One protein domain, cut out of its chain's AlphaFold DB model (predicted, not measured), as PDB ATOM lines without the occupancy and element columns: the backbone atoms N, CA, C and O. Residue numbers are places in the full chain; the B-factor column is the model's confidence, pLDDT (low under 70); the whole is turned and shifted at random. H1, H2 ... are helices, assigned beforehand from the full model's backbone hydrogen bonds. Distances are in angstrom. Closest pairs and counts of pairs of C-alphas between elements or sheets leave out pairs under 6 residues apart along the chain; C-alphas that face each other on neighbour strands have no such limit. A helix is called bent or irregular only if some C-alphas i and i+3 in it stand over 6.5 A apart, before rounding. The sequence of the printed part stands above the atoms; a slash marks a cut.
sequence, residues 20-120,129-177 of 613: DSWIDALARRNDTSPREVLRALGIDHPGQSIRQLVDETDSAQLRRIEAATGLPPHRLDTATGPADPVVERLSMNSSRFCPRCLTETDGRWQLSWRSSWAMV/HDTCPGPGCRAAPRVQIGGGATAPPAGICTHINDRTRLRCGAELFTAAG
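What this domain is: This is residues 20 to 120 and 129 to 177 of the 613 residues of an uncharacterized protein of Rhodococcus sp. (strain AD45) (UniProt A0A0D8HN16). Little regular structure: a rounded, loop-rich body has H1 and H3 nearest its middle, H4 and H5 at one end, and the unnamed stretch 129 to 177 reaching the other. The 150 printed residues include eight named helices, H1 to H8 in order, and no named strand; these hold 52 residues, all helix in class. It is compact, radius of gyration of the C-alphas 15.1 A, spanning 42 by 36 by 30 A.

Where its parts are: H4, residues 59 to 69, is 15.3 A long from C-alpha 59 at (-19.697, 61.462, 14.617). H5 is 75 to 78, only just irregular: C-alphas 75 and 78 are 6.6 A apart. H1, 20 to 29, is 14.2 A long from C-alpha 20 at (-27.424, 48.086, 17.157). H2 is 34 to 40, H3 50 to 55, H6 85 to 88, H7 99 to 104, H8 111 to 114.

How they stand to each other: H4 touches H5, closest C-alphas Leu 62 and Leu 76, 6.4 A. H1 touches H2, about perpendicular at 85 degrees, closest C-alphas Ala 27 and Pro 34, 5.1 A. H1 and H3 only just touch, with 3 pairs of C-alphas within 8 A, closest Asp 20 and Ile 50, 6.5 A. H6, H7 and H8 touch no helix. Every O i to N i+4 pair is within hydrogen-bond range in H1, H2, H3, H4 and H7; H5, H6 and H8 are too short for one.

The domain as a whole: The farthest C-alphas, Pro 73 and Arg 163, are 44.2 A apart. Residues 121 to 128 are cut out, a gap of 8.8 A between C-alphas 120 and 129. No link between named helices is long. Residues 46 to 47 and 82 to 89 have pLDDT under 70.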
ATOM      1  N   ASP A  20     -27.593  49.477  16.719       91.31
ATOM      2  CA  ASP A  20     -27.424  48.086  17.157       91.31
ATOM      3  C   ASP A  20     -28.293  47.096  16.363       91.31
ATOM      4  O   ASP A  20     -27.858  45.983  16.069       91.31
ATOM      5  N   SER A  21     -29.504  47.498  15.959       93.69
ATOM      6  CA  SER A  21     -30.360  46.690  15.080       93.69
ATOM      7  C   SER A  21     -29.746  46.485  13.711       93.69
ATOM      8  O   SER A  21     -29.745  45.364  13.192       93.69
ATOM      9  N   TRP A  22     -29.217  47.561  13.143       93.81
ATOM     10  CA  TRP A  22     -28.619  47.510  11.826       93.81
ATOM     11  C   TRP A  22     -27.342  46.661  11.829       93.81
ATOM     12  O   TRP A  22     -27.165  45.837  10.931       93.81
ATOM     13  N   ILE A  23     -26.517  46.766  12.879       91.94
ATOM     14  CA  ILE A  23     -25.342  45.905  13.078       91.94
ATOM     15  C   ILE A  23     -25.741  44.428  13.196       91.94
ATOM     16  O   ILE A  23     -25.135  43.588  12.535       91.94
ATOM     17  N   ASP A  24     -26.784  44.095  13.964       91.62
ATOM     18  CA  ASP A  24     -27.297  42.721  14.060       91.62
ATOM     19  C   ASP A  24     -27.712  42.166  12.682       91.62
ATOM     20  O   ASP A  24     -27.458  41.003  12.361       91.62
ATOM     21  N   ALA A  25     -28.349  42.986  11.846       92.94
ATOM     22  CA  ALA A  25     -28.756  42.573  10.507       92.94
ATOM     23  C   ALA A  25     -27.582  42.455   9.529       92.94
ATOM     24  O   ALA A  25     -27.575  41.568   8.671       92.94
ATOM     25  N   LEU A  26     -26.582  43.326   9.653       91.94
ATOM     26  CA  LEU A  26     -25.338  43.240   8.898       91.94
ATOM     27  C   LEU A  26     -24.556  41.973   9.269       91.94
ATOM     28  O   LEU A  26     -24.059  41.281   8.382       91.94
ATOM     29  N   ALA A  27     -24.530  41.629  10.558       91.62
ATOM     30  CA  ALA A  27     -23.935  40.407  11.084       91.62
ATOM     31  C   ALA A  27     -24.639  39.153  10.544       91.62
ATOM     32  O   ALA A  27     -23.973  38.272  10.007       91.62
ATOM     33  N   ARG A  28     -25.982  39.113  10.578       91.62
ATOM     34  CA  ARG A  28     -26.767  38.026   9.958       91.62
ATOM     35  C   ARG A  28     -26.476  37.885   8.469       91.62
ATOM     36  O   ARG A  28     -26.321  36.776   7.978       91.62
ATOM     37  N   ARG A  29     -26.383  39.005   7.748       92.06
ATOM     38  CA  ARG A  29     -26.135  38.987   6.303       92.06
ATOM     39  C   ARG A  29     -24.738  38.473   5.942       92.06
ATOM     40  O   ARG A  29     -24.591  37.893   4.874       92.06
ATOM     41  N   ASN A  30     -23.749  38.684   6.808       90.06
ATOM     42  CA  ASN A  30     -22.369  38.218   6.634       90.06
ATOM     43  C   ASN A  30     -22.075  36.903   7.387       90.06
ATOM     44  O   ASN A  30     -20.911  36.536   7.501       90.06
ATOM     45  N   ASP A  31     -23.103  36.228   7.921       89.75
ATOM     46  CA  ASP A  31     -23.000  34.994   8.717       89.75
ATOM     47  C   ASP A  31     -21.913  35.040   9.811       89.75
ATOM     48  O   ASP A  31     -21.103  34.134   9.991       89.75
ATOM     49  N   THR A  32     -21.858  36.154  10.541       90.44
ATOM     50  CA  THR A  32     -20.838  36.396  11.568       90.44
ATOM     51  C   THR A  32     -21.448  37.003  12.825       90.44
ATOM     52  O   THR A  32     -22.612  37.391  12.838       90.44
ATOM     53  N   SER A  33     -20.697  37.084  13.921       89.50
ATOM     54  CA  SER A  33     -21.214  37.690  15.149       89.50
ATOM     55  C   SER A  33     -21.249  39.226  15.059       89.50
ATOM     56  O   SER A  33     -20.356  39.829  14.455       89.50
ATOM     57  N   PRO A  34     -22.204  39.902  15.734       89.75
ATOM     58  CA  PRO A  34     -22.212  41.363  15.841       89.75
ATOM     59  C   PRO A  34     -20.891  41.938  16.368       89.75
ATOM     60  O   PRO A  34     -20.491  43.029  15.980       89.75
ATOM     61  N   ARG A  35     -20.172  41.192  17.220       87.94
ATOM     62  CA  ARG A  35     -18.873  41.619  17.756       87.94
ATOM     63  C   ARG A  35     -17.783  41.650  16.693       87.94
ATOM     64  O   ARG A  35     -16.993  42.585  16.691       87.94
ATOM     65  N   GLU A  36     -17.739  40.659  15.805       88.00
ATOM     66  CA  GLU A  36     -16.757  40.654  14.714       88.00
ATOM     67  C   GLU A  36     -17.046  41.769  13.707       88.00
ATOM     68  O   GLU A  36     -16.116  42.437  13.264       88.00
ATOM     69  N   VAL A  37     -18.326  42.049  13.421       89.56
ATOM     70  CA  VAL A  37     -18.711  43.211  12.600       89.56
ATOM     71  C   VAL A  37     -18.219  44.509  13.234       89.56
ATOM     72  O   VAL A  37     -17.581  45.311  12.562       89.56
ATOM     73  N   LEU A  38     -18.465  44.713  14.530       88.69
ATOM     74  CA  LEU A  38     -18.012  45.918  15.231       88.69
ATOM     75  C   LEU A  38     -16.483  46.052  15.207       88.69
ATOM     76  O   LEU A  38     -15.982  47.126  14.876       88.69
ATOM     77  N   ARG A  39     -15.735  44.964  15.449       87.56
ATOM     78  CA  ARG A  39     -14.265  44.975  15.350       87.56
ATOM     79  C   ARG A  39     -13.774  45.308  13.943       87.56
ATOM     80  O   ARG A  39     -12.846  46.103  13.812       87.56
ATOM     81  N   ALA A  40     -14.393  44.736  12.909       86.88
ATOM     82  CA  ALA A  40     -14.077  45.023  11.507       86.88
ATOM     83  C   ALA A  40     -14.332  46.499  11.145       86.88
ATOM     84  O   ALA A  40     -13.585  47.101  10.374       86.88
ATOM     85  N   LEU A  41     -15.348  47.104  11.766       86.50
ATOM     86  CA  LEU A  41     -15.667  48.527  11.649       86.50
ATOM     87  C   LEU A  41     -14.809  49.428  12.561       86.50
ATOM     88  O   LEU A  41     -14.979  50.647  12.554       86.50
ATOM     89  N   GLY A  42     -13.874  48.858  13.327       83.62
ATOM     90  CA  GLY A  42     -12.984  49.599  14.223       83.62
ATOM     91  C   GLY A  42     -13.652  50.105  15.506       83.62
ATOM     92  O   GLY A  42     -13.140  51.041  16.120       83.62
ATOM     93  N   ILE A  43     -14.779  49.512  15.906       82.38
ATOM     94  CA  ILE A  43     -15.486  49.806  17.155       82.38
ATOM     95  C   ILE A  43     -15.124  48.737  18.182       82.38
ATOM     96  O   ILE A  43     -15.406  47.553  17.990       82.38
ATOM     97  N   ASP A  44     -14.543  49.162  19.301       75.81
ATOM     98  CA  ASP A  44     -14.287  48.293  20.444       75.81
ATOM     99  C   ASP A  44     -14.870  48.924  21.713       75.81
ATOM    100  O   ASP A  44     -14.356  49.918  22.225       75.81
ATOM    101  N   HIS A  45     -15.980  48.362  22.201       70.62
ATOM    102  CA  HIS A  45     -16.577  48.749  23.476       70.62
ATOM    103  C   HIS A  45     -16.300  47.651  24.513       70.62
ATOM    104  O   HIS A  45     -16.907  46.575  24.429       70.62
ATOM    105  N   PRO A  46     -15.467  47.910  25.539       61.25
ATOM    106  CA  PRO A  46     -15.079  46.890  26.516       61.25
ATOM    107  C   PRO A  46     -16.271  46.339  27.314       61.25
ATOM    108  O   PRO A  46     -16.256  45.182  27.730       61.25
ATOM    109  N   GLY A  47     -17.333  47.138  27.490       65.00
ATOM    110  CA  GLY A  47     -18.534  46.768  28.244       65.00
ATOM    111  C   GLY A  47     -19.649  46.102  27.435       65.00
ATOM    112  O   GLY A  47     -20.642  45.702  28.032       65.00
ATOM    113  N   GLN A  48     -19.521  46.012  26.101       76.50
ATOM    114  CA  GLN A  48     -20.509  45.401  25.186       76.50
ATOM    115  C   GLN A  48     -21.958  45.893  25.375       76.50
ATOM    116  O   GLN A  48     -22.922  45.218  25.005       76.50
ATOM    117  N   SER A  49     -22.118  47.087  25.937       86.25
ATOM    118  CA  SER A  49     -23.411  47.703  26.188       86.25
ATOM    119  C   SER A  49     -23.975  48.259  24.889       86.25
ATOM    120  O   SER A  49     -23.318  49.041  24.204       86.25
ATOM    121  N   ILE A  50     -25.227  47.916  24.579       88.12
ATOM    122  CA  ILE A  50     -25.924  48.518  23.433       88.12
ATOM    123  C   ILE A  50     -26.077  50.028  23.637       88.12
ATOM    124  O   ILE A  50     -26.028  50.780  22.672       88.12
ATOM    125  N   ARG A  51     -26.225  50.490  24.887       85.50
ATOM    126  CA  ARG A  51     -26.294  51.925  25.169       85.50
ATOM    127  C   ARG A  51     -25.020  52.653  24.763       85.50
ATOM    128  O   ARG A  51     -25.128  53.671  24.107       85.50
ATOM    129  N   GLN A  52     -23.853  52.105  25.091       84.19
ATOM    130  CA  GLN A  52     -22.579  52.712  24.698       84.19
ATOM    131  C   GLN A  52     -22.458  52.779  23.175       84.19
ATOM    132  O   GLN A  52     -22.119  53.817  22.626       84.19
ATOM    133  N   LEU A  53     -22.841  51.705  22.479       87.50
ATOM    134  CA  LEU A  53     -22.839  51.696  21.017       87.50
ATOM    135  C   LEU A  53     -23.766  52.765  20.421       87.50
ATOM    136  O   LEU A  53     -23.389  53.449  19.479       87.50
ATOM    137  N   VAL A  54     -24.992  52.897  20.927       87.88
ATOM    138  CA  VAL A  54     -25.988  53.793  20.324       87.88
ATOM    139  C   VAL A  54     -25.779  55.251  20.737       87.88
ATOM    140  O   VAL A  54     -25.984  56.131  19.909       87.88
ATOM    141  N   ASP A  55     -25.379  55.507  21.982       82.75
ATOM    142  CA  ASP A  55     -25.364  56.852  22.568       82.75
ATOM    143  C   ASP A  55     -23.946  57.465  22.612       82.75
ATOM    144  O   ASP A  55     -23.822  58.684  22.623       82.75
ATOM    145  N   GLU A  56     -22.874  56.658  22.616       83.06
ATOM    146  CA  GLU A  56     -21.484  57.137  22.782       83.06
ATOM    147  C   GLU A  56     -20.629  57.017  21.502       83.06
ATOM    148  O   GLU A  56     -19.455  57.390  21.518       83.06
ATOM    149  N   THR A  57     -21.174  56.507  20.388       85.56
ATOM    150  CA  THR A  57     -20.436  56.460  19.109       85.56
ATOM    151  C   THR A  57     -20.318  57.864  18.520       85.56
ATOM    152  O   THR A  57     -21.320  58.482  18.164       85.56
ATOM    153  N   ASP A  58     -19.087  58.358  18.388       86.44
ATOM    154  CA  ASP A  58     -18.836  59.725  17.932       86.44
ATOM    155  C   ASP A  58     -19.120  59.915  16.429       86.44
ATOM    156  O   ASP A  58     -19.101  58.976  15.624       86.44
ATOM    157  N   SER A  59     -19.359  61.161  16.011       88.38
ATOM    158  CA  SER A  59     -19.697  61.462  14.617       88.38
ATOM    159  C   SER A  59     -18.607  61.025  13.635       88.38
ATOM    160  O   SER A  59     -18.933  60.599  12.529       88.38
ATOM    161  N   ALA A  60     -17.325  61.087  14.011       88.38
ATOM    162  CA  ALA A  60     -16.215  60.690  13.146       88.38
ATOM    163  C   ALA A  60     -16.157  59.163  12.953       88.38
ATOM    164  O   ALA A  60     -15.851  58.694  11.854       88.38
ATOM    165  N   GLN A  61     -16.474  58.386  13.991       88.88
ATOM    166  CA  GLN A  61     -16.698  56.946  13.929       88.88
ATOM    167  C   GLN A  61     -17.869  56.635  12.998       88.88
ATOM    168  O   GLN A  61     -17.694  55.820  12.092       88.88
ATOM    169  N   LEU A  62     -19.004  57.334  13.127       90.69
ATOM    170  CA  LEU A  62     -20.142  57.169  12.211       90.69
ATOM    171  C   LEU A  62     -19.747  57.415  10.752       90.69
ATOM    172  O   LEU A  62     -20.055  56.585   9.895       90.69
ATOM    173  N   ARG A  63     -18.981  58.480  10.458       92.19
ATOM    174  CA  ARG A  63     -18.495  58.730   9.086       92.19
ATOM    175  C   ARG A  63     -17.625  57.586   8.559       92.19
ATOM    176  O   ARG A  63     -17.763  57.207   7.397       92.19
ATOM    177  N   ARG A  64     -16.752  57.010   9.395       88.25
ATOM    178  CA  ARG A  64     -15.916  55.859   9.005       88.25
ATOM    179  C   ARG A  64     -16.749  54.612   8.723       88.25
ATOM    180  O   ARG A  64     -16.496  53.936   7.727       88.25
ATOM    181  N   ILE A  65     -17.741  54.326   9.564       89.75
ATOM    182  CA  ILE A  65     -18.640  53.176   9.394       89.75
ATOM    183  C   ILE A  65     -19.418  53.303   8.086       89.75
ATOM    184  O   ILE A  65     -19.522  52.338   7.327       89.75
ATOM    185  N   GLU A  66     -19.938  54.488   7.784       92.12
ATOM    186  CA  GLU A  66     -20.681  54.717   6.549       92.12
ATOM    187  C   GLU A  66     -19.814  54.555   5.307       92.12
ATOM    188  O   GLU A  66     -20.217  53.858   4.378       92.12
ATOM    189  N   ALA A  67     -18.592  55.095   5.319       88.75
ATOM    190  CA  ALA A  67     -17.643  54.894   4.229       88.75
ATOM    191  C   ALA A  67     -17.326  53.400   4.016       88.75
ATOM    192  O   ALA A  67     -17.361  52.908   2.888       88.75
ATOM    193  N   ALA A  68     -17.089  52.654   5.099       86.94
ATOM    194  CA  ALA A  68     -16.772  51.225   5.050       86.94
ATOM    195  C   ALA A  68     -17.938  50.348   4.572       86.94
ATOM    196  O   ALA A  68     -17.732  49.293   3.965       86.94
ATOM    197  N   THR A  69     -19.170  50.782   4.839       87.81
ATOM    198  CA  THR A  69     -20.396  50.051   4.488       87.81
ATOM    199  C   THR A  69     -21.087  50.583   3.233       87.81
ATOM    200  O   THR A  69     -22.053  49.981   2.766       87.81
ATOM    201  N   GLY A  70     -20.562  51.654   2.630       88.00
ATOM    202  CA  GLY A  70     -21.107  52.282   1.429       88.00
ATOM    203  C   GLY A  70     -22.425  53.025   1.654       88.00
ATOM    204  O   GLY A  70     -23.231  53.103   0.729       88.00
ATOM    205  N   LEU A  71     -22.666  53.524   2.868       91.12
ATOM    206  CA  LEU A  71     -23.804  54.390   3.173       91.12
ATOM    207  C   LEU A  71     -23.484  55.853   2.810       91.12
ATOM    208  O   LEU A  71     -22.326  56.266   2.910       91.12
ATOM    209  N   PRO A  72     -24.489  56.655   2.408       91.62
ATOM    210  CA  PRO A  72     -24.308  58.093   2.226       91.62
ATOM    211  C   PRO A  72     -23.892  58.767   3.539       91.62
ATOM    212  O   PRO A  72     -24.435  58.362   4.568       91.62
ATOM    213  N   PRO A  73     -23.037  59.813   3.503       90.50
ATOM    214  CA  PRO A  73     -22.695  60.620   4.672       90.50
ATOM    215  C   PRO A  73     -23.931  61.053   5.478       90.50
ATOM    216  O   PRO A  73     -24.967  61.376   4.900       90.50
ATOM    217  N   HIS A  74     -23.796  61.105   6.803       91.25
ATOM    218  CA  HIS A  74     -24.829  61.476   7.782       91.25
ATOM    219  C   HIS A  74     -26.020  60.515   7.894       91.25
ATOM    220  O   HIS A  74     -26.971  60.780   8.631       91.25
ATOM    221  N   ARG A  75     -25.996  59.360   7.215       91.62
ATOM    222  CA  ARG A  75     -27.131  58.430   7.238       91.62
ATOM    223  C   ARG A  75     -27.380  57.812   8.620       91.62
ATOM    224  O   ARG A  75     -28.542  57.623   8.990       91.62
ATOM    225  N   LEU A  76     -26.325  57.503   9.369       91.56
ATOM    226  CA  LEU A  76     -26.373  56.886  10.696       91.56
ATOM    227  C   LEU A  76     -26.643  57.881  11.828       91.56
ATOM    228  O   LEU A  76     -26.967  57.436  12.922       91.56
ATOM    229  N   ASP A  77     -26.605  59.192  11.573       88.88
ATOM    230  CA  ASP A  77     -26.876  60.208  12.604       88.88
ATOM    231  C   ASP A  77     -28.310  60.064  13.164       88.88
ATOM    232  O   ASP A  77     -28.584  60.367  14.320       88.88
ATOM    233  N   THR A  78     -29.231  59.521  12.356       87.19
ATOM    234  CA  THR A  78     -30.620  59.208  12.754       87.19
ATOM    235  C   THR A  78     -30.799  57.858  13.463       87.19
ATOM    236  O   THR A  78     -31.911  57.540  13.886       87.19
ATOM    237  N   ALA A  79     -29.735  57.057  13.572       89.69
ATOM    238  CA  ALA A  79     -29.733  55.714  14.160       89.69
ATOM    239  C   ALA A  79     -29.043  55.653  15.534       89.69
ATOM    240  O   ALA A  79     -29.070  54.611  16.199       89.69
ATOM    241  N   THR A  80     -28.436  56.760  15.958       87.81
ATOM    242  CA  THR A  80     -27.775  56.947  17.253       87.81
ATOM    243  C   THR A  80     -28.610  57.803  18.201       87.81
ATOM    244  O   THR A  80     -29.544  58.489  17.786       87.81
ATOM    245  N   GLY A  81     -28.297  57.730  19.495       72.12
ATOM    246  CA  GLY A  81     -28.955  58.499  20.547       72.12
ATOM    247  C   GLY A  81     -28.842  60.019  20.346       72.12
ATOM    248  O   GLY A  81     -28.056  60.494  19.526       72.12
ATOM    249  N   PRO A  82     -29.663  60.804  21.060       64.25
ATOM    250  CA  PRO A  82     -29.721  62.253  20.890       64.25
ATOM    251  C   PRO A  82     -28.423  62.932  21.355       64.25
ATOM    252  O   PRO A  82     -27.878  62.574  22.393       64.25
ATOM    253  N   ALA A  83     -27.989  63.972  20.637       57.84
ATOM    254  CA  ALA A  83     -26.900  64.855  21.075       57.84
ATOM    255  C   ALA A  83     -27.303  65.789  22.240       57.84
ATOM    256  O   ALA A  83     -26.444  66.414  22.858       57.84
ATOM    257  N   ASP A  84     -28.606  65.912  22.520       66.19
ATOM    258  CA  ASP A  84     -29.158  66.778  23.565       66.19
ATOM    259  C   ASP A  84     -29.116  66.087  24.948       66.19
ATOM    260  O   ASP A  84     -29.752  65.038  25.112       66.19
ATOM    261  N   PRO A  85     -28.451  66.673  25.965       66.31
ATOM    262  CA  PRO A  85     -28.319  66.076  27.299       66.31
ATOM    263  C   PRO A  85     -29.638  65.839  28.055       66.31
ATOM    264  O   PRO A  85     -29.702  64.970  28.929       66.31
ATOM    265  N   VAL A  86     -30.694  66.612  27.784       66.19
ATOM    266  CA  VAL A  86     -32.020  66.423  28.398       66.19
ATOM    267  C   VAL A  86     -32.704  65.205  27.793       66.19
ATOM    268  O   VAL A  86     -33.249  64.383  28.531       66.19
ATOM    269  N   VAL A  87     -32.613  65.037  26.473       66.94
ATOM    270  CA  VAL A  87     -33.165  63.863  25.781       66.94
ATOM    271  C   VAL A  87     -32.307  62.616  26.047       66.94
ATOM    272  O   VAL A  87     -32.846  61.518  26.166       66.94
ATOM    273  N   GLU A  88     -30.993  62.763  26.238       67.50
ATOM    274  CA  GLU A  88     -30.077  61.670  26.604       67.50
ATOM    275  C   GLU A  88     -30.471  61.012  27.938       67.50
ATOM    276  O   GLU A  88     -30.428  59.788  28.083       67.50
ATOM    277  N   ARG A  89     -30.954  61.797  28.913       68.50
ATOM    278  CA  ARG A  89     -31.470  61.271  30.194       68.50
ATOM    279  C   ARG A  89     -32.681  60.357  30.028       68.50
ATOM    280  O   ARG A  89     -33.005  59.608  30.951       68.50
ATOM    281  N   LEU A  90     -33.346  60.413  28.878       74.00
ATOM    282  CA  LEU A  90     -34.483  59.562  28.562       74.00
ATOM    283  C   LEU A  90     -34.044  58.203  28.026       74.00
ATOM    284  O   LEU A  90     -34.859  57.284  28.045       74.00
ATOM    285  N   SER A  91     -32.793  58.040  27.591       79.62
ATOM    286  CA  SER A  91     -32.289  56.778  27.053       79.62
ATOM    287  C   SER A  91     -32.230  55.685  28.117       79.62
ATOM    288  O   SER A  91     -31.568  55.790  29.152       79.62
ATOM    289  N   MET A  92     -32.900  54.572  27.837       83.75
ATOM    290  CA  MET A  92     -32.801  53.362  28.635       83.75
ATOM    291  C   MET A  92     -31.596  52.518  28.218       83.75
ATOM    292  O   MET A  92     -31.229  52.409  27.048       83.75
ATOM    293  N   ASN A  93     -31.072  51.754  29.176       83.94
ATOM    294  CA  ASN A  93     -30.084  50.701  28.913       83.94
ATOM    295  C   ASN A  93     -30.682  49.476  28.192       83.94
ATOM    296  O   ASN A  93     -30.030  48.449  28.098       83.94
ATOM    297  N   SER A  94     -31.936  49.536  27.762       88.50
ATOM    298  CA  SER A  94     -32.713  48.431  27.200       88.50
ATOM    299  C   SER A  94     -33.648  48.982  26.138       88.50
ATOM    300  O   SER A  94     -33.940  50.175  26.168       88.50
ATOM    301  N   SER A  95     -34.211  48.126  25.295       91.50
ATOM    302  CA  SER A  95     -35.261  48.542  24.365       91.50
ATOM    303  C   SER A  95     -36.588  47.883  24.701       91.50
ATOM    304  O   SER A  95     -36.645  46.696  25.035       91.50
ATOM    305  N   ARG A  96     -37.664  48.655  24.560       94.06
ATOM    306  CA  ARG A  96     -39.014  48.113  24.407       94.06
ATOM    307  C   ARG A  96     -39.202  47.583  22.983       94.06
ATOM    308  O   ARG A  96     -38.334  47.799  22.134       94.06
ATOM    309  N   PHE A  97     -40.298  46.879  22.712       95.31
ATOM    310  CA  PHE A  97     -40.602  46.421  21.353       95.31
ATOM    311  C   PHE A  97     -42.087  46.262  21.062       95.31
ATOM    312  O   PHE A  97     -42.898  45.996  21.950       95.31
ATOM    313  N   CYS A  98     -42.421  46.362  19.777       96.50
ATOM    314  CA  CYS A  98     -43.711  45.955  19.248       96.50
ATOM    315  C   CYS A  98     -43.567  44.603  18.528       96.50
ATOM    316  O   CYS A  98     -42.802  44.530  17.562       96.50
ATOM    317  N   PRO A  99     -44.300  43.545  18.934       95.50
ATOM    318  CA  PRO A  99     -44.202  42.234  18.292       95.50
ATOM    319  C   PRO A  99     -44.564  42.291  16.803       95.50
ATOM    320  O   PRO A  99     -43.855  41.710  15.989       95.50
ATOM    321  N   ARG A 100     -45.581  43.083  16.426       96.44
ATOM    322  CA  ARG A 100     -45.992  43.255  15.024       96.44
ATOM    323  C   ARG A 100     -44.927  43.940  14.170       96.44
ATOM    324  O   ARG A 100     -44.658  43.474  13.070       96.44
ATOM    325  N   CYS A 101     -44.282  44.999  14.671       95.62
ATOM    326  CA  CYS A 101     -43.155  45.611  13.958       95.62
ATOM    327  C   CYS A 101     -42.014  44.613  13.758       95.62
ATOM    328  O   CYS A 101     -41.450  44.571  12.670       95.62
ATOM    329  N   LEU A 102     -41.680  43.806  14.771       94.88
ATOM    330  CA  LEU A 102     -40.629  42.797  14.630       94.88
ATOM    331  C   LEU A 102     -40.984  41.753  13.562       94.88
ATOM    332  O   LEU A 102     -40.100  41.372  12.804       94.88
ATOM    333  N   THR A 103     -42.250  41.343  13.446       94.00
ATOM    334  CA  THR A 103     -42.704  40.461  12.356       94.00
ATOM    335  C   THR A 103     -42.596  41.137  10.989       94.00
ATOM    336  O   THR A 103     -42.030  40.569  10.064       94.00
ATOM    337  N   GLU A 104     -43.118  42.358  10.852       94.38
ATOM    338  CA  GLU A 104     -43.218  43.061   9.563       94.38
ATOM    339  C   GLU A 104     -41.865  43.537   9.017       94.38
ATOM    340  O   GLU A 104     -41.744  43.808   7.825       94.38
ATOM    341  N   THR A 105     -40.859  43.676   9.880       92.19
ATOM    342  CA  THR A 105     -39.555  44.242   9.511       92.19
ATOM    343  C   THR A 105     -38.411  43.240   9.562       92.19
ATOM    344  O   THR A 105     -37.269  43.653   9.435       92.19
ATOM    345  N   ASP A 106     -38.677  41.943   9.736       90.06
ATOM    346  CA  ASP A 106     -37.626  40.926   9.916       90.06
ATOM    347  C   ASP A 106     -36.709  41.242  11.121       90.06
ATOM    348  O   ASP A 106     -35.476  41.271  11.065       90.06
ATOM    349  N   GLY A 107     -37.346  41.557  12.251       91.25
ATOM    350  CA  GLY A 107     -36.698  41.765  13.543       91.25
ATOM    351  C   GLY A 107     -35.897  43.061  13.672       91.25
ATOM    352  O   GLY A 107     -34.934  43.081  14.443       91.25
ATOM    353  N   ARG A 108     -36.266  44.126  12.947       93.12
ATOM    354  CA  ARG A 108     -35.614  45.446  13.022       93.12
ATOM    355  C   ARG A 108     -36.165  46.253  14.191       93.12
ATOM    356  O   ARG A 108     -37.377  46.373  14.368       93.12
ATOM    357  N   TRP A 109     -35.272  46.825  14.988       94.31
ATOM    358  CA  TRP A 109     -35.632  47.579  16.187       94.31
ATOM    359  C   TRP A 109     -35.558  49.071  15.936       94.31
ATOM    360  O   TRP A 109     -34.651  49.558  15.265       94.31
ATOM    361  N   GLN A 110     -36.523  49.787  16.501       93.75
ATOM    362  CA  GLN A 110     -36.617  51.232  16.364       93.75
ATOM    363  C   GLN A 110     -35.800  51.923  17.453       93.75
ATOM    364  O   GLN A 110     -35.881  51.553  18.626       93.75
ATOM    365  N   LEU A 111     -35.068  52.972  17.077       90.88
ATOM    366  CA  LEU A 111     -34.326  53.822  18.008       90.88
ATOM    367  C   LEU A 111     -35.251  54.435  19.068       90.88
ATOM    368  O   LEU A 111     -34.909  54.457  20.248       90.88
ATOM    369  N   SER A 112     -36.455  54.862  18.671       89.81
ATOM    370  CA  SER A 112     -37.434  55.485  19.572       89.81
ATOM    371  C   SER A 112     -37.848  54.582  20.738       89.81
ATOM    372  O   SER A 112     -38.106  55.078  21.832       89.81
ATOM    373  N   TRP A 113     -37.829  53.255  20.571       93.25
ATOM    374  CA  TRP A 113     -38.181  52.299  21.631       93.25
ATOM    375  C   TRP A 113     -37.174  52.239  22.787       93.25
ATOM    376  O   TRP A 113     -37.437  51.593  23.809       93.25
ATOM    377  N   ARG A 114     -36.018  52.888  22.631       90.44
ATOM    378  CA  ARG A 114     -35.000  53.032  23.677       90.44
ATOM    379  C   ARG A 114     -35.296  54.199  24.618       90.44
ATOM    380  O   ARG A 114     -34.687  54.272  25.680       90.44
ATOM    381  N   SER A 115     -36.247  55.070  24.281       88.19
ATOM    382  CA  SER A 115     -36.712  56.119  25.188       88.19
ATOM    383  C   SER A 115     -37.503  55.525  26.355       88.19
ATOM    384  O   SER A 115     -38.414  54.715  26.173       88.19
ATOM    385  N   SER A 116     -37.201  55.979  27.568       87.00
ATOM    386  CA  SER A 116     -37.936  55.655  28.794       87.00
ATOM    387  C   SER A 116     -39.388  56.123  28.756       87.00
ATOM    388  O   SER A 116     -40.203  55.584  29.504       87.00
ATOM    389  N   TRP A 117     -39.745  57.019  27.833       90.50
ATOM    390  CA  TRP A 117     -41.111  57.500  27.614       90.50
ATOM    391  C   TRP A 117     -41.794  56.922  26.370       90.50
ATOM    392  O   TRP A 117     -42.952  57.232  26.126       90.50
ATOM    393  N   ALA A 118     -41.133  56.052  25.598       92.25
ATOM    394  CA  ALA A 118     -41.801  55.321  24.520       92.25
ATOM    395  C   ALA A 118     -42.666  54.203  25.107       92.25
ATOM    396  O   ALA A 118     -42.143  53.172  25.520       92.25
ATOM    397  N   MET A 119     -43.977  54.390  25.171       95.06
ATOM    398  CA  MET A 119     -44.910  53.447  25.801       95.06
ATOM    399  C   MET A 119     -45.658  52.612  24.774       95.06
ATOM    400  O   MET A 119     -46.000  51.462  25.041       95.06
ATOM    401  N   VAL A 120     -45.910  53.183  23.599       96.56
ATOM    402  CA  VAL A 120     -46.804  52.618  22.587       96.56
ATOM    403  C   VAL A 120     -46.164  52.644  21.206       96.56
ATOM    404  O   VAL A 120     -45.317  53.473  20.888       96.56
ATOM    405  N   HIS A 129     -43.817  46.089  24.675       93.81
ATOM    406  CA  HIS A 129     -43.339  45.117  25.649       93.81
ATOM    407  C   HIS A 129     -41.976  45.522  26.198       93.81
ATOM    408  O   HIS A 129     -41.051  45.835  25.450       93.81
ATOM    409  N   ASP A 130     -41.834  45.451  27.519       90.44
ATOM    410  CA  ASP A 130     -40.601  45.799  28.233       90.44
ATOM    411  C   ASP A 130     -39.700  44.611  28.558       90.44
ATOM    412  O   ASP A 130     -38.557  44.804  28.987       90.44
ATOM    413  N   THR A 131     -40.250  43.400  28.479       90.56
ATOM    414  CA  THR A 131     -39.628  42.163  28.959       90.56
ATOM    415  C   THR A 131     -39.904  41.009  28.007       90.56
ATOM    416  O   THR A 131     -40.904  41.000  27.293       90.56
ATOM    417  N   CYS A 132     -39.005  40.028  27.998       91.25
ATOM    418  CA  CYS A 132     -39.163  38.806  27.220       91.25
ATOM    419  C   CYS A 132     -40.411  38.004  27.670       91.25
ATOM    420  O   CYS A 132     -40.521  37.717  28.869       91.25
ATOM    421  N   PRO A 133     -41.292  37.568  26.739       90.06
ATOM    422  CA  PRO A 133     -42.449  36.717  27.045       90.06
ATOM    423  C   PRO A 133     -42.060  35.258  27.338       90.06
ATOM    424  O   PRO A 133     -42.896  34.474  27.781       90.06
ATOM    425  N   GLY A 134     -40.798  34.887  27.088       87.94
ATOM    426  CA  GLY A 134     -40.288  33.533  27.260       87.94
ATOM    427  C   GLY A 134     -40.489  32.999  28.687       87.94
ATOM    428  O   GLY A 134     -40.253  33.742  29.654       87.94
ATOM    429  N   PRO A 135     -40.867  31.716  28.846       82.88
ATOM    430  CA  PRO A 135     -41.075  31.106  30.154       82.88
ATOM    431  C   PRO A 135     -39.844  31.282  31.053       82.88
ATOM    432  O   PRO A 135     -38.738  30.876  30.709       82.88
ATOM    433  N   GLY A 136     -40.023  31.938  32.202       82.62
ATOM    434  CA  GLY A 136     -38.960  32.119  33.198       82.62
ATOM    435  C   GLY A 136     -37.851  33.126  32.851       82.62
ATOM    436  O   GLY A 136     -36.949  33.291  33.665       82.62
ATOM    437  N   CYS A 137     -37.899  33.823  31.706       87.00
ATOM    438  CA  CYS A 137     -36.866  34.800  31.338       87.00
ATOM    439  C   CYS A 137     -37.143  36.195  31.916       87.00
ATOM    440  O   CYS A 137     -36.376  36.677  32.745       87.00
ATOM    441  N   ARG A 138     -38.220  36.862  31.469       86.56
ATOM    442  CA  ARG A 138     -38.606  38.238  31.864       86.56
ATOM    443  C   ARG A 138     -37.492  39.298  31.788       86.56
ATOM    444  O   ARG A 138     -37.637  40.386  32.342       86.56
ATOM    445  N   ALA A 139     -36.388  39.010  31.104       87.38
ATOM    446  CA  ALA A 139     -35.289  39.946  30.951       87.38
ATOM    447  C   ALA A 139     -35.699  41.112  30.048       87.38
ATOM    448  O   ALA A 139     -36.470  40.933  29.101       87.38
ATOM    449  N   ALA A 140     -35.163  42.298  30.333       89.69
ATOM    450  CA  ALA A 140     -35.287  43.440  29.442       89.69
ATOM    451  C   ALA A 140     -34.530  43.143  28.130       89.69
ATOM    452  O   ALA A 140     -33.360  42.744  28.192       89.69
ATOM    453  N   PRO A 141     -35.156  43.309  26.955       90.75
ATOM    454  CA  PRO A 141     -34.471  43.106  25.689       90.75
ATOM    455  C   PRO A 141     -33.367  44.139  25.459       90.75
ATOM    456  O   PRO A 141     -33.429  45.270  25.951       90.75
ATOM    457  N   ARG A 142     -32.379  43.751  24.647       88.50
ATOM    458  CA  ARG A 142     -31.378  44.662  24.071       88.50
ATOM    459  C   ARG A 142     -30.593  45.494  25.089       88.50
ATOM    460  O   ARG A 142     -30.398  46.693  24.919       88.50
ATOM    461  N   VAL A 143     -30.113  44.829  26.139       88.12
ATOM    462  CA  VAL A 143     -29.194  45.431  27.119       88.12
ATOM    463  C   VAL A 143     -27.731  45.312  26.688       88.12
ATOM    464  O   VAL A 143     -26.935  46.225  26.890       88.12
ATOM    465  N   GLN A 144     -27.371  44.180  26.088       87.69
ATOM    466  CA  GLN A 144     -26.001  43.823  25.730       87.69
ATOM    467  C   GLN A 144     -25.946  43.368  24.277       87.69
ATOM    468  O   GLN A 144     -26.894  42.752  23.780       87.69
ATOM    469  N   ILE A 145     -24.822  43.641  23.621       85.00
ATOM    470  CA  ILE A 145     -24.540  43.184  22.263       85.00
ATOM    471  C   ILE A 145     -24.459  41.656  22.281       85.00
ATOM    472  O   ILE A 145     -23.756  41.057  23.105       85.00
ATOM    473  N   GLY A 146     -25.189  41.015  21.366       76.31
ATOM    474  CA  GLY A 146     -25.214  39.561  21.252       76.31
ATOM    475  C   GLY A 146     -23.805  38.988  21.080       76.31
ATOM    476  O   GLY A 146     -23.119  39.293  20.111       76.31
ATOM    477  N   GLY A 147     -23.360  38.165  22.034       73.06
ATOM    478  CA  GLY A 147     -22.142  37.358  21.894       73.06
ATOM    479  C   GLY A 147     -22.390  36.039  21.162       73.06
ATOM    480  O   GLY A 147     -23.542  35.684  20.908       73.06
ATOM    481  N   GLY A 148     -21.313  35.299  20.887       76.06
ATOM    482  CA  GLY A 148     -21.327  34.011  20.180       76.06
ATOM    483  C   GLY A 148     -20.473  34.040  18.911       76.06
ATOM    484  O   GLY A 148     -19.958  35.093  18.551       76.06
ATOM    485  N   ALA A 149     -20.315  32.885  18.256       73.38
ATOM    486  CA  ALA A 149     -19.593  32.776  16.984       73.38
ATOM    487  C   ALA A 149     -20.443  33.223  15.777       73.38
ATOM    488  O   ALA A 149     -19.903  33.741  14.808       73.38
ATOM    489  N   THR A 150     -21.768  33.073  15.862       79.19
ATOM    490  CA  THR A 150     -22.723  33.386  14.789       79.19
ATOM    491  C   THR A 150     -23.692  34.498  15.192       79.19
ATOM    492  O   THR A 150     -23.876  34.790  16.382       79.19
ATOM    493  N   ALA A 151     -24.319  35.136  14.201       82.44
ATOM    494  CA  ALA A 151     -25.350  36.136  14.449       82.44
ATOM    495  C   ALA A 151     -26.576  35.509  15.132       82.44
ATOM    496  O   ALA A 151     -27.038  34.445  14.710       82.44
ATOM    497  N   PRO A 152     -27.171  36.164  16.148       80.75
ATOM    498  CA  PRO A 152     -28.457  35.720  16.658       80.75
ATOM    499  C   PRO A 152     -29.537  35.868  15.563       80.75
ATOM    500  O   PRO A 152     -29.559  36.895  14.868       80.75
ATOM    501  N   PRO A 153     -30.456  34.886  15.432       87.19
ATOM    502  CA  PRO A 153     -31.651  35.017  14.604       87.19
ATOM    503  C   PRO A 153     -32.415  36.324  14.851       87.19
ATOM    504  O   PRO A 153     -32.357  36.917  15.932       87.19
ATOM    505  N   ALA A 154     -33.141  36.789  13.837       89.25
ATOM    506  CA  ALA A 154     -33.957  37.988  13.958       89.25
ATOM    507  C   ALA A 154     -35.089  37.783  14.982       89.25
ATOM    508  O   ALA A 154     -35.688  36.715  15.069       89.25
ATOM    509  N   GLY A 155     -35.384  38.815  15.778       87.75
ATOM    510  CA  GLY A 155     -36.568  38.825  16.644       87.75
ATOM    511  C   GLY A 155     -36.554  37.866  17.843       87.75
ATOM    512  O   GLY A 155     -37.602  37.698  18.461       87.75
ATOM    513  N   ILE A 156     -35.417  37.268  18.220       90.81
ATOM    514  CA  ILE A 156     -35.321  36.406  19.413       90.81
ATOM    515  C   ILE A 156     -34.752  37.135  20.637       90.81
ATOM    516  O   ILE A 156     -34.009  38.114  20.537       90.81
ATOM    517  N   CYS A 157     -35.038  36.607  21.826       91.31
ATOM    518  CA  CYS A 157     -34.427  37.062  23.064       91.31
ATOM    519  C   CYS A 157     -32.947  36.660  23.133       91.31
ATOM    520  O   CYS A 157     -32.597  35.477  23.197       91.31
ATOM    521  N   THR A 158     -32.068  37.660  23.201       89.31
ATOM    522  CA  THR A 158     -30.616  37.465  23.285       89.31
ATOM    523  C   THR A 158     -30.087  37.318  24.712       89.31
ATOM    524  O   THR A 158     -28.895  37.057  24.869       89.31
ATOM    525  N   HIS A 159     -30.939  37.426  25.738       89.06
ATOM    526  CA  HIS A 159     -30.529  37.289  27.136       89.06
ATOM    527  C   HIS A 159     -29.911  35.911  27.407       89.06
ATOM    528  O   HIS A 159     -30.461  34.883  27.007       89.06
ATOM    529  N   ILE A 160     -28.773  35.909  28.098       86.81
ATOM    530  CA  ILE A 160     -28.089  34.703  28.560       86.81
ATOM    531  C   ILE A 160     -28.524  34.467  30.001       86.81
ATOM    532  O   ILE A 160     -28.395  35.356  30.835       86.81
ATOM    533  N   ASN A 161     -29.052  33.281  30.282       83.81
ATOM    534  CA  ASN A 161     -29.453  32.910  31.631       83.81
ATOM    535  C   ASN A 161     -28.206  32.614  32.481       83.81
ATOM    536  O   ASN A 161     -27.377  31.794  32.096       83.81
ATOM    537  N   ASP A 162     -28.088  33.244  33.651       81.25
ATOM    538  CA  ASP A 162     -26.903  33.111  34.509       81.25
ATOM    539  C   ASP A 162     -26.655  31.677  34.998       81.25
ATOM    540  O   ASP A 162     -25.504  31.265  35.154       81.25
ATOM    541  N   ARG A 163     -27.727  30.904  35.224       81.31
ATOM    542  CA  ARG A 163     -27.643  29.532  35.743       81.31
ATOM    543  C   ARG A 163     -27.278  28.536  34.657       81.31
ATOM    544  O   ARG A 163     -26.403  27.706  34.863       81.31
ATOM    545  N   THR A 164     -27.960  28.600  33.515       83.94
ATOM    546  CA  THR A 164     -27.748  27.626  32.433       83.94
ATOM    547  C   THR A 164     -26.627  28.038  31.488       83.94
ATOM    548  O   THR A 164     -26.152  27.206  30.726       83.94
ATOM    549  N   ARG A 165     -26.222  29.318  31.504       84.19
ATOM    550  CA  ARG A 165     -25.311  29.943  30.527       84.19
ATOM    551  C   ARG A 165     -25.783  29.815  29.073       84.19
ATOM    552  O   ARG A 165     -25.028  30.109  28.151       84.19
ATOM    553  N   LEU A 166     -27.047  29.443  28.866       85.31
ATOM    554  CA  LEU A 166     -27.681  29.332  27.557       85.31
ATOM    555  C   LEU A 166     -28.477  30.597  27.237       85.31
ATOM    556  O   LEU A 166     -29.000  31.283  28.123       85.31
ATOM    557  N   ARG A 167     -28.591  30.893  25.940       87.88
ATOM    558  CA  ARG A 167     -29.463  31.960  25.445       87.88
ATOM    559  C   ARG A 167     -30.925  31.562  25.654       87.88
ATOM    560  O   ARG A 167     -31.290  30.422  25.398       87.88
ATOM    561  N   CYS A 168     -31.760  32.511  26.070       90.88
ATOM    562  CA  CYS A 168     -33.200  32.293  26.200       90.88
ATOM    563  C   CYS A 168     -33.842  31.882  24.868       90.88
ATOM    564  O   CYS A 168     -34.628  30.944  24.849       90.88
ATOM    565  N   GLY A 169     -33.539  32.590  23.775       89.81
ATOM    566  CA  GLY A 169     -33.971  32.207  22.428       89.81
ATOM    567  C   GLY A 169     -35.468  32.355  22.142       89.81
ATOM    568  O   GLY A 169     -35.886  32.073  21.028       89.81
ATOM    569  N   ALA A 170     -36.272  32.826  23.101       93.19
ATOM    570  CA  ALA A 170     -37.704  33.016  22.896       93.19
ATOM    571  C   ALA A 170     -37.986  34.026  21.774       93.19
ATOM    572  O   ALA A 170     -37.392  35.106  21.742       93.19
ATOM    573  N   GLU A 171     -38.924  33.688  20.898       93.94
ATOM    574  CA  GLU A 171     -39.363  34.521  19.782       93.94
ATOM    575  C   GLU A 171     -40.194  35.704  20.288       93.94
ATOM    576  O   GLU A 171     -41.324  35.550  20.750       93.94
ATOM    577  N   LEU A 172     -39.644  36.914  20.219       94.12
ATOM    578  CA  LEU A 172     -40.264  38.110  20.793       94.12
ATOM    579  C   LEU A 172     -41.523  38.535  20.032       94.12
ATOM    580  O   LEU A 172     -42.446  39.080  20.630       94.12
ATOM    581  N   PHE A 173     -41.604  38.244  18.734       92.31
ATOM    582  CA  PHE A 173     -42.795  38.515  17.924       92.31
ATOM    583  C   PHE A 173     -44.016  37.668  18.319       92.31
ATOM    584  O   PHE A 173     -45.135  38.029  17.967       92.31
ATOM    585  N   THR A 174     -43.834  36.587  19.088       91.44
ATOM    586  CA  THR A 174     -44.949  35.793  19.642       91.44
ATOM    587  C   THR A 174     -45.608  36.451  20.856       91.44
ATOM    588  O   THR A 174     -46.637  35.978  21.340       91.44
ATOM    589  N   ALA A 175     -45.041  37.555  21.364       91.56
ATOM    590  CA  ALA A 175     -45.656  38.315  22.441       91.56
ATOM    591  C   ALA A 175     -47.055  38.796  22.026       91.56
ATOM    592  O   ALA A 175     -47.262  39.301  20.924       91.56
ATOM    593  N   ALA A 176     -48.022  38.676  22.935       90.12
ATOM    594  CA  ALA A 176     -49.391  39.092  22.659       90.12
ATOM    595  C   ALA A 176     -49.473  40.598  22.362       90.12
ATOM    596  O   ALA A 176     -48.922  41.411  23.105       90.12
ATOM    597  N   GLY A 177     -50.208  40.979  21.317       90.38
ATOM    598  CA  GLY A 177     -50.563  42.376  21.088       90.38
ATOM    599  C   GLY A 177     -51.467  42.882  22.211       90.38
ATOM    600  O   GLY A 177     -52.491  42.268  22.500       90.38
TER     601      GLY A 177